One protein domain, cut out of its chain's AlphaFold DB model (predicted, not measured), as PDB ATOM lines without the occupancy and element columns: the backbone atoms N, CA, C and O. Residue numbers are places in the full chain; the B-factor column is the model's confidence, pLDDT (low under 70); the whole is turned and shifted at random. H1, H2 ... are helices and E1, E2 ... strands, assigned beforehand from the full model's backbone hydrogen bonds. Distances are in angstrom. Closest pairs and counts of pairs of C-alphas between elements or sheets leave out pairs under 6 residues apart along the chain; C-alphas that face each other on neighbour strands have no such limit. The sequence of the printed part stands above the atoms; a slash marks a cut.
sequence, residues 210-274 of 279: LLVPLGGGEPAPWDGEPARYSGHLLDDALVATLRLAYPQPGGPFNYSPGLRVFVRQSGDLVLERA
ATOM      1  N   LEU A 210      13.855  46.464 -32.180       95.44
ATOM      2  CA  LEU A 210      13.552  46.003 -30.834       95.44
ATOM      3  C   LEU A 210      13.438  44.479 -30.834       95.44
ATOM      4  O   LEU A 210      12.804  43.898 -31.710       95.44
ATOM      5  N   LEU A 211      14.008  43.830 -29.828       95.69
ATOM      6  CA  LEU A 211      14.040  42.382 -29.678       95.69
ATOM      7  C   LEU A 211      13.160  41.979 -28.497       95.69
ATOM      8  O   LEU A 211      13.345  42.468 -27.382       95.69
ATOM      9  N   VAL A 212      12.201  41.085 -28.735       94.75
ATOM     10  CA  VAL A 212      11.413  40.479 -27.654       94.75
ATOM     11  C   VAL A 212      12.310  39.505 -26.876       94.75
ATOM     12  O   VAL A 212      12.917  38.622 -27.491       94.75
ATOM     13  N   PRO A 213      12.398  39.614 -25.538       90.38
ATOM     14  CA  PRO A 213      13.164  38.671 -24.730       90.38
ATOM     15  C   PRO A 213      12.683  37.221 -24.891       90.38
ATOM     16  O   PRO A 213      11.517  36.951 -25.191       90.38
ATOM     17  N   LEU A 214      13.581  36.260 -24.656       85.69
ATOM     18  CA  LEU A 214      13.199  34.848 -24.608       85.69
ATOM     19  C   LEU A 214      12.208  34.627 -23.453       85.69
ATOM     20  O   LEU A 214      12.494  35.014 -22.325       85.69
ATOM     21  N   GLY A 215      11.061  34.004 -23.735       82.00
ATOM     22  CA  GLY A 215       9.962  33.865 -22.767       82.00
ATOM     23  C   GLY A 215       8.934  35.005 -22.807       82.00
ATOM     24  O   GLY A 215       7.975  34.978 -22.041       82.00
ATOM     25  N   GLY A 216       9.094  35.968 -23.722       84.69
ATOM     26  CA  GLY A 216       8.206  37.121 -23.860       84.69
ATOM     27  C   GLY A 216       8.605  38.289 -22.955       84.69
ATOM     28  O   GLY A 216       9.597  38.235 -22.231       84.69
ATOM     29  N   GLY A 217       7.834  39.374 -23.018       86.69
ATOM     30  CA  GLY A 217       8.067  40.590 -22.233       86.69
ATOM     31  C   GLY A 217       8.242  41.841 -23.092       86.69
ATOM     32  O   GLY A 217       8.000  41.827 -24.299       86.69
ATOM     33  N   GLU A 218       8.637  42.938 -22.446       85.44
ATOM     34  CA  GLU A 218       8.841  44.225 -23.116       85.44
ATOM     35  C   GLU A 218      10.041  44.163 -24.076       85.44
ATOM     36  O   GLU A 218      11.137  43.781 -23.652       85.44
ATOM     37  N   PRO A 219       9.871  44.542 -25.357       91.88
ATOM     38  CA  PRO A 219      10.967  44.554 -26.319       91.88
ATOM     39  C   PRO A 219      12.090  45.516 -25.919       91.88
ATOM     40  O   PRO A 219      11.832  46.678 -25.594       91.88
ATOM     41  N   ALA A 220      13.336  45.057 -26.016       91.06
ATOM     42  CA  ALA A 220      14.530  45.852 -25.741       91.06
ATOM     43  C   ALA A 220      15.212  46.297 -27.048       91.06
ATOM     44  O   ALA A 220      15.164  45.552 -28.023       91.06
ATOM     45  N   PRO A 221      15.848  47.480 -27.109       93.06
ATOM     46  CA  PRO A 221      16.607  47.887 -28.289       93.06
ATOM     47  C   PRO A 221      17.723  46.896 -28.635       93.06
ATOM     48  O   PRO A 221      18.434  46.438 -27.744       93.06
ATOM     49  N   TRP A 222      17.874  46.595 -29.923       95.06
ATOM     50  CA  TRP A 222      19.095  45.989 -30.449       95.06
ATOM     51  C   TRP A 222      20.223  47.028 -30.403       95.06
ATOM     52  O   TRP A 222      19.994  48.202 -30.698       95.06
ATOM     53  N   ASP A 223      21.412  46.600 -29.994       93.19
ATOM     54  CA  ASP A 223      22.614  47.433 -29.874       93.19
ATOM     55  C   ASP A 223      23.297  47.713 -31.221       93.19
ATOM     56  O   ASP A 223      24.153  48.591 -31.289       93.19
ATOM     57  N   GLY A 224      22.880  47.020 -32.285       93.56
ATOM     58  CA  GLY A 224      23.471  47.117 -33.619       93.56
ATOM     59  C   GLY A 224      24.586  46.102 -33.861       93.56
ATOM     60  O   GLY A 224      25.069  45.987 -34.984       93.56
ATOM     61  N   GLU A 225      24.974  45.324 -32.846       95.69
ATOM     62  CA  GLU A 225      26.035  44.334 -32.989       95.69
ATOM     63  C   GLU A 225      25.492  43.040 -33.617       95.69
ATOM     64  O   GLU A 225      24.452  42.525 -33.175       95.69
ATOM     65  N   PRO A 226      26.173  42.472 -34.632       95.62
ATOM     66  CA  PRO A 226      25.725  41.246 -35.276       95.62
ATOM     67  C   PRO A 226      25.551  40.088 -34.290       95.62
ATOM     68  O   PRO A 226      26.484  39.687 -33.592       95.62
ATOM     69  N   ALA A 227      24.357  39.495 -34.259       93.62
ATOM     70  CA  ALA A 227      24.035  38.425 -33.318       93.62
ATOM     71  C   ALA A 227      23.120  37.364 -33.934       93.62
ATOM     72  O   ALA A 227      22.323  37.631 -34.829       93.62
ATOM     73  N   ARG A 228      23.181  36.127 -33.426       92.69
ATOM     74  CA  ARG A 228      22.219  35.093 -33.834       92.69
ATOM     75  C   ARG A 228      20.856  35.345 -33.192       92.69
ATOM     76  O   ARG A 228      20.728  35.350 -31.967       92.69
ATOM     77  N   TYR A 229      19.816  35.461 -34.014       91.56
ATOM     78  CA  TYR A 229      18.443  35.648 -33.560       91.56
ATOM     79  C   TYR A 229      17.480  34.750 -34.338       91.56
ATOM     80  O   TYR A 229      17.270  34.914 -35.534       91.56
ATOM     81  N   SER A 230      16.893  33.764 -33.650       88.50
ATOM     82  CA  SER A 230      16.004  32.762 -34.257       88.50
ATOM     83  C   SER A 230      16.590  32.064 -35.499       88.50
ATOM     84  O   SER A 230      15.917  31.894 -36.511       88.50
ATOM     85  N   GLY A 231      17.866  31.679 -35.437       86.94
ATOM     86  CA  GLY A 231      18.548  31.004 -36.545       86.94
ATOM     87  C   GLY A 231      19.083  31.933 -37.640       86.94
ATOM     88  O   GLY A 231      19.924  31.491 -38.417       86.94
ATOM     89  N   HIS A 232      18.696  33.212 -37.646       91.06
ATOM     90  CA  HIS A 232      19.218  34.225 -38.566       91.06
ATOM     91  C   HIS A 232      20.419  34.956 -37.974       91.06
ATOM     92  O   HIS A 232      20.521  35.104 -36.752       91.06
ATOM     93  N   LEU A 233      21.316  35.431 -38.839       95.75
ATOM     94  CA  LEU A 233      22.262  36.482 -38.478       95.75
ATOM     95  C   LEU A 233      21.491  37.804 -38.493       95.75
ATOM     96  O   LEU A 233      21.055  38.250 -39.548       95.75
ATOM     97  N   LEU A 234      21.254  38.375 -37.316       96.56
ATOM     98  CA  LEU A 234      20.716  39.720 -37.191       96.56
ATOM     99  C   LEU A 234      21.861  40.702 -37.406       96.56
ATOM    100  O   LEU A 234      22.698  40.866 -36.525       96.56
ATOM    101  N   ASP A 235      21.878  41.307 -38.585       97.25
ATOM    102  CA  ASP A 235      22.787  42.364 -39.007       97.25
ATOM    103  C   ASP A 235      22.009  43.440 -39.790       97.25
ATOM    104  O   ASP A 235      20.795  43.331 -40.011       97.25
ATOM    105  N   ASP A 236      22.705  44.491 -40.222       96.12
ATOM    106  CA  ASP A 236      22.100  45.588 -40.983       96.12
ATOM    107  C   ASP A 236      21.458  45.122 -42.297       96.12
ATOM    108  O   ASP A 236      20.440  45.678 -42.723       96.12
ATOM    109  N   ALA A 237      22.004  44.080 -42.933       97.06
ATOM    110  CA  ALA A 237      21.472  43.541 -44.179       97.06
ATOM    111  C   ALA A 237      20.119  42.852 -43.955       97.06
ATOM    112  O   ALA A 237      19.172  43.074 -44.724       97.06
ATOM    113  N   LEU A 238      19.977  42.076 -42.876       96.69
ATOM    114  CA  LEU A 238      18.687  41.514 -42.494       96.69
ATOM    115  C   LEU A 238      17.702  42.626 -42.124       96.69
ATOM    116  O   LEU A 238      16.568  42.614 -42.597       96.69
ATOM    117  N   VAL A 239      18.115  43.615 -41.328       97.00
ATOM    118  CA  VAL A 239      17.235  44.729 -40.939       97.00
ATOM    119  C   VAL A 239      16.731  45.501 -42.159       97.00
ATOM    120  O   VAL A 239      15.527  45.757 -42.259       97.00
ATOM    121  N   ALA A 240      17.605  45.832 -43.112       96.56
ATOM    122  CA  ALA A 240      17.223  46.481 -44.364       96.56
ATOM    123  C   ALA A 240      16.210  45.633 -45.153       96.56
ATOM    124  O   ALA A 240      15.177  46.142 -45.594       96.56
ATOM    125  N   THR A 241      16.461  44.325 -45.250       97.56
ATOM    126  CA  THR A 241      15.552  43.364 -45.891       97.56
ATOM    127  C   THR A 241      14.170  43.369 -45.235       97.56
ATOM    128  O   THR A 241      13.152  43.457 -45.922       97.56
ATOM    129  N   LEU A 242      14.115  43.329 -43.903       97.25
ATOM    130  CA  LEU A 242      12.862  43.325 -43.148       97.25
ATOM    131  C   LEU A 242      12.073  44.628 -43.322       97.25
ATOM    132  O   LEU A 242      10.853  44.587 -43.453       97.25
ATOM    133  N   ARG A 243      12.749  45.781 -43.373       96.00
ATOM    134  CA  ARG A 243      12.094  47.078 -43.614       96.00
ATOM    135  C   ARG A 243      11.499  47.182 -45.017       96.00
ATOM    136  O   ARG A 243      10.421  47.747 -45.166       96.00
ATOM    137  N   LEU A 244      12.168  46.622 -46.026       96.62
ATOM    138  CA  LEU A 244      11.632  46.550 -47.389       96.62
ATOM    139  C   LEU A 244      10.439  45.591 -47.485       96.62
ATOM    140  O   LEU A 244       9.465  45.900 -48.168       96.62
ATOM    141  N   ALA A 245      10.497  44.451 -46.790       96.62
ATOM    142  CA  ALA A 245       9.413  43.469 -46.768       96.62
ATOM    143  C   ALA A 245       8.171  43.968 -46.011       96.62
ATOM    144  O   ALA A 245       7.043  43.657 -46.396       96.62
ATOM    145  N   TYR A 246       8.369  44.759 -44.952       96.31
ATOM    146  CA  TYR A 246       7.310  45.275 -44.086       96.31
ATOM    147  C   TYR A 246       7.389  46.808 -43.983       96.31
ATOM    148  O   TYR A 246       7.739  47.349 -42.933       96.31
ATOM    149  N   PRO A 247       7.058  47.541 -45.062       92.88
ATOM    150  CA  PRO A 247       7.231  48.993 -45.110       92.88
ATOM    151  C   PRO A 247       6.163  49.763 -44.322       92.88
ATOM    152  O   PRO A 247       6.285  50.973 -44.147       92.88
ATOM    153  N   GLN A 248       5.094  49.092 -43.882       92.88
ATOM    154  CA  GLN A 248       3.953  49.708 -43.207       92.88
ATOM    155  C   GLN A 248       3.738  49.105 -41.811       92.88
ATOM    156  O   GLN A 248       3.998  47.913 -41.619       92.88
ATOM    157  N   PRO A 249       3.225  49.892 -40.844       92.69
ATOM    158  CA  PRO A 249       2.848  49.389 -39.527       92.69
ATOM    159  C   PRO A 249       1.890  48.190 -39.592       92.69
ATOM    160  O   PRO A 249       0.937  48.190 -40.370       92.69
ATOM    161  N   GLY A 250       2.102  47.190 -38.735       93.31
ATOM    162  CA  GLY A 250       1.278  45.982 -38.684       93.31
ATOM    163  C   GLY A 250       1.991  44.771 -38.083       93.31
ATOM    164  O   GLY A 250       3.049  44.893 -37.461       93.31
ATOM    165  N   GLY A 251       1.393  43.597 -38.274       91.62
ATOM    166  CA  GLY A 251       1.907  42.308 -37.811       91.62
ATOM    167  C   GLY A 251       1.053  41.661 -36.706       91.62
ATOM    168  O   GLY A 251       0.019  42.216 -36.327       91.62
ATOM    169  N   PRO A 252       1.463  40.488 -36.186       92.38
ATOM    170  CA  PRO A 252       2.706  39.790 -36.519       92.38
ATOM    171  C   PRO A 252       2.730  39.284 -37.962       92.38
ATOM    172  O   PRO A 252       1.787  38.645 -38.420       92.38
ATOM    173  N   PHE A 253       3.836  39.526 -38.657       95.06
ATOM    174  CA  PHE A 253       4.166  38.906 -39.933       95.06
ATOM    175  C   PHE A 253       5.121  37.735 -39.689       95.06
ATOM    176  O   PHE A 253       6.075  37.857 -38.920       95.06
ATOM    177  N   ASN A 254       4.884  36.602 -40.348       93.44
ATOM    178  CA  ASN A 254       5.800  35.465 -40.301       93.44
ATOM    179  C   ASN A 254       6.865  35.649 -41.386       93.44
ATOM    180  O   ASN A 254       6.578  35.431 -42.561       93.44
ATOM    181  N   TYR A 255       8.074  36.060 -40.999       93.25
ATOM    182  CA  TYR A 255       9.186  36.200 -41.945       93.25
ATOM    183  C   TYR A 255       9.790  34.841 -42.303       93.25
ATOM    184  O   TYR A 255      10.103  34.565 -43.456       93.25
ATOM    185  N   SER A 256       9.934  33.971 -41.304       90.75
ATOM    186  CA  SER A 256      10.450  32.608 -41.459       90.75
ATOM    187  C   SER A 256      10.003  31.744 -40.274       90.75
ATOM    188  O   SER A 256       9.544  32.302 -39.268       90.75
ATOM    189  N   PRO A 257      10.167  30.409 -40.331       87.50
ATOM    190  CA  PRO A 257       9.988  29.560 -39.157       87.50
ATOM    191  C   PRO A 257      10.838  30.070 -37.982       87.50
ATOM    192  O   PRO A 257      12.062  30.125 -38.066       87.50
ATOM    193  N   GLY A 258      10.179  30.483 -36.897       87.12
ATOM    194  CA  GLY A 258      10.835  31.007 -35.697       87.12
ATOM    195  C   GLY A 258      10.966  32.534 -35.613       87.12
ATOM    196  O   GLY A 258      11.150  33.038 -34.508       87.12
ATOM    197  N   LEU A 259      10.812  33.304 -36.700       93.00
ATOM    198  CA  LEU A 259      10.924  34.773 -36.651       93.00
ATOM    199  C   LEU A 259       9.613  35.466 -37.033       93.00
ATOM    200  O   LEU A 259       9.224  35.494 -38.205       93.00
ATOM    201  N   ARG A 260       8.974  36.079 -36.032       95.38
ATOM    202  CA  ARG A 260       7.847  37.001 -36.208       95.38
ATOM    203  C   ARG A 260       8.334  38.443 -36.195       95.38
ATOM    204  O   ARG A 260       9.228  38.802 -35.430       95.38
ATOM    205  N   VAL A 261       7.713  39.263 -37.031       96.50
ATOM    206  CA  VAL A 261       8.045  40.676 -37.202       96.50
ATOM    207  C   VAL A 261       6.799  41.518 -36.984       96.50
ATOM    208  O   VAL A 261       5.734  41.216 -37.517       96.50
ATOM    209  N   PHE A 262       6.932  42.597 -36.228       96.19
ATOM    210  CA  PHE A 262       5.914  43.632 -36.110       96.19
ATOM    211  C   PHE A 262       6.534  44.963 -36.496       96.19
ATOM    212  O   PHE A 262       7.698  45.224 -36.199       96.19
ATOM    213  N   VAL A 263       5.741  45.830 -37.102       94.50
ATOM    214  CA  VAL A 263       6.131  47.209 -37.376       94.50
ATOM    215  C   VAL A 263       5.213  48.093 -36.551       94.50
ATOM    216  O   VAL A 263       3.997  48.108 -36.746       94.50
ATOM    217  N   ARG A 264       5.775  48.797 -35.568       89.69
ATOM    218  CA  ARG A 264       5.000  49.735 -34.748       89.69
ATOM    219  C   ARG A 264       4.589  50.943 -35.590       89.69
ATOM    220  O   ARG A 264       5.202  51.257 -36.600       89.69
ATOM    221  N   GLN A 265       3.604  51.697 -35.105       82.56
ATOM    222  CA  GLN A 265       3.216  52.990 -35.693       82.56
ATOM    223  C   GLN A 265       4.360  54.027 -35.696       82.56
ATOM    224  O   GLN A 265       4.312  54.996 -36.443       82.56
ATOM    225  N   SER A 266       5.390  53.835 -34.863       82.19
ATOM    226  CA  SER A 266       6.635  54.616 -34.879       82.19
ATOM    227  C   SER A 266       7.600  54.214 -36.004       82.19
ATOM    228  O   SER A 266       8.646  54.836 -36.146       82.19
ATOM    229  N   GLY A 267       7.302  53.150 -36.754       88.56
ATOM    230  CA  GLY A 267       8.227  52.494 -37.678       88.56
ATOM    231  C   GLY A 267       9.217  51.539 -36.998       88.56
ATOM    232  O   GLY A 267      10.025  50.916 -37.692       88.56
ATOM    233  N   ASP A 268       9.198  51.431 -35.658       92.81
ATOM    234  CA  ASP A 268      10.075  50.497 -34.945       92.81
ATOM    235  C   ASP A 268       9.790  49.069 -35.411       92.81
ATOM    236  O   ASP A 268       8.641  48.613 -35.391       92.81
ATOM    237  N   LEU A 269      10.852  48.364 -35.779       96.31
ATOM    238  CA  LEU A 269      10.815  46.957 -36.130       96.31
ATOM    239  C   LEU A 269      10.919  46.142 -34.838       96.31
ATOM    240  O   LEU A 269      11.903  46.265 -34.118       96.31
ATOM    241  N   VAL A 270       9.924  45.321 -34.523       96.25
ATOM    242  CA  VAL A 270       9.947  44.425 -33.360       96.25
ATOM    243  C   VAL A 270      10.127  42.999 -33.846       96.25
ATOM    244  O   VAL A 270       9.301  42.491 -34.604       96.25
ATOM    245  N   LEU A 271      11.196  42.354 -33.394       96.50
ATOM    246  CA  LEU A 271      11.552  40.989 -33.746       96.50
ATOM    247  C   LEU A 271      11.236  40.062 -32.583       96.50
ATOM    248  O   LEU A 271      11.754  40.225 -31.478       96.50
ATOM    249  N   GLU A 272      10.423  39.048 -32.832       95.12
ATOM    250  CA  GLU A 272       9.997  38.085 -31.825       95.12
ATOM    251  C   GLU A 272      10.372  36.665 -32.244       95.12
ATOM    252  O   GLU A 272      10.075  36.227 -33.357       95.12
ATOM    253  N   ARG A 273      10.987  35.922 -31.317       90.44
ATOM    254  CA  ARG A 273      11.212  34.484 -31.481       90.44
ATOM    255  C   ARG A 273       9.868  33.769 -31.344       90.44
ATOM    256  O   ARG A 273       9.277  33.750 -30.266       90.44
ATOM    257  N   ALA A 274       9.360  33.198 -32.428       76.06
ATOM    258  CA  ALA A 274       8.252  32.262 -32.362       76.06
ATOM    259  C   ALA A 274       8.764  30.956 -31.746       76.06
ATOM    260  O   ALA A 274       9.679  30.322 -32.270       76.06
TER     261      ALA A 274
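AT A GLANCE: This is residues 210 to 274 of the 279 residues of an uncharacterized protein of Deinococcus sp. K2S05-167 (UniProt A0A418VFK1). A small antiparallel sheet of three strands, E3, E4 and E5, has one helix, H1, across one face, and a small two-strand hairpin, E1 and E2, lies off that same face, with Tyr 229 of E1 nearest to Arg 273 at the end of E5, the strand at one edge of the sheet. A long stretch with no named element, residues 210 to 226, loops past the same edge before it reaches the hairpin. The printed part has 65 residues with one named helix and five named strands, in the order E1, E2, H1, E3, E4, E5; the class is mixed, helices and strands. The larger sheet has the order E3, E4, E5 and the smaller one E1, E2. The whole is compact, with a radius of gyration of the C-alphas of 10.7 A, and rounded, with spans of 25 by 25 by 23 A.

IN THESE COORDINATES: Start at C-alpha 210, at (13.552, 46.003, -30.834), and read through residues 210 to 226. Find C-alpha 227 at (24.035, 38.425, -33.318); there E1 begins, residues 227 to 229, 6.2 A long. E2, residues 232 to 234, is 5.9 A long. From C-alpha 236 at (22.100, 45.588, -40.983) H1 runs through residues 236 to 245, over 14.1 A. Next come E3, residues 250 to 256, 16.5 A, and E4, residues 259 to 263, 13.3 A. E5, residues 269 to 273, is 13.3 A long and ends at C-alpha 273, (11.212, 34.484, -31.481).

HOW THE PARTS SIT: Begin with E3, E4 and E5, a meander, each strand the antiparallel neighbour of the one before. Between E3 and E4, a hairpin at 154 degrees, look at N 253 and O 261, 2.8 A apart and within hydrogen-bond range. Between E4 and E5, a hairpin at 155 degrees, N 270 and O 262 are within range at 2.8 A. E3 and E5 are the edge strands. H1 is on this sheet at a height of 9.8 A over the sheet. It lies over E4 and runs across the strands, at 64 degrees to E4 on the local plane. The closest C-alphas of H1 and E5 are those of Arg 243 and Leu 269, 7.6 A apart. In H1 every O i to N i+4 pair is within hydrogen-bond range. Go back to E1 and E2, an antiparallel hairpin at 131 degrees, where N 229 and O 232 are 2.8 A apart, within range. The closest C-alphas of E1 and E5 are those of Tyr 229 and Arg 273, 7.6 A apart. E2 and E5 are apart, and so are E1 and H1.

THE WHOLE: The two C-alphas farthest apart are those of Gly 215 and Leu 244, 27.7 A. The printed part has no cut, and the five links between its named elements are tight. Its mean pLDDT is 92.5, and no printed residue is under 70.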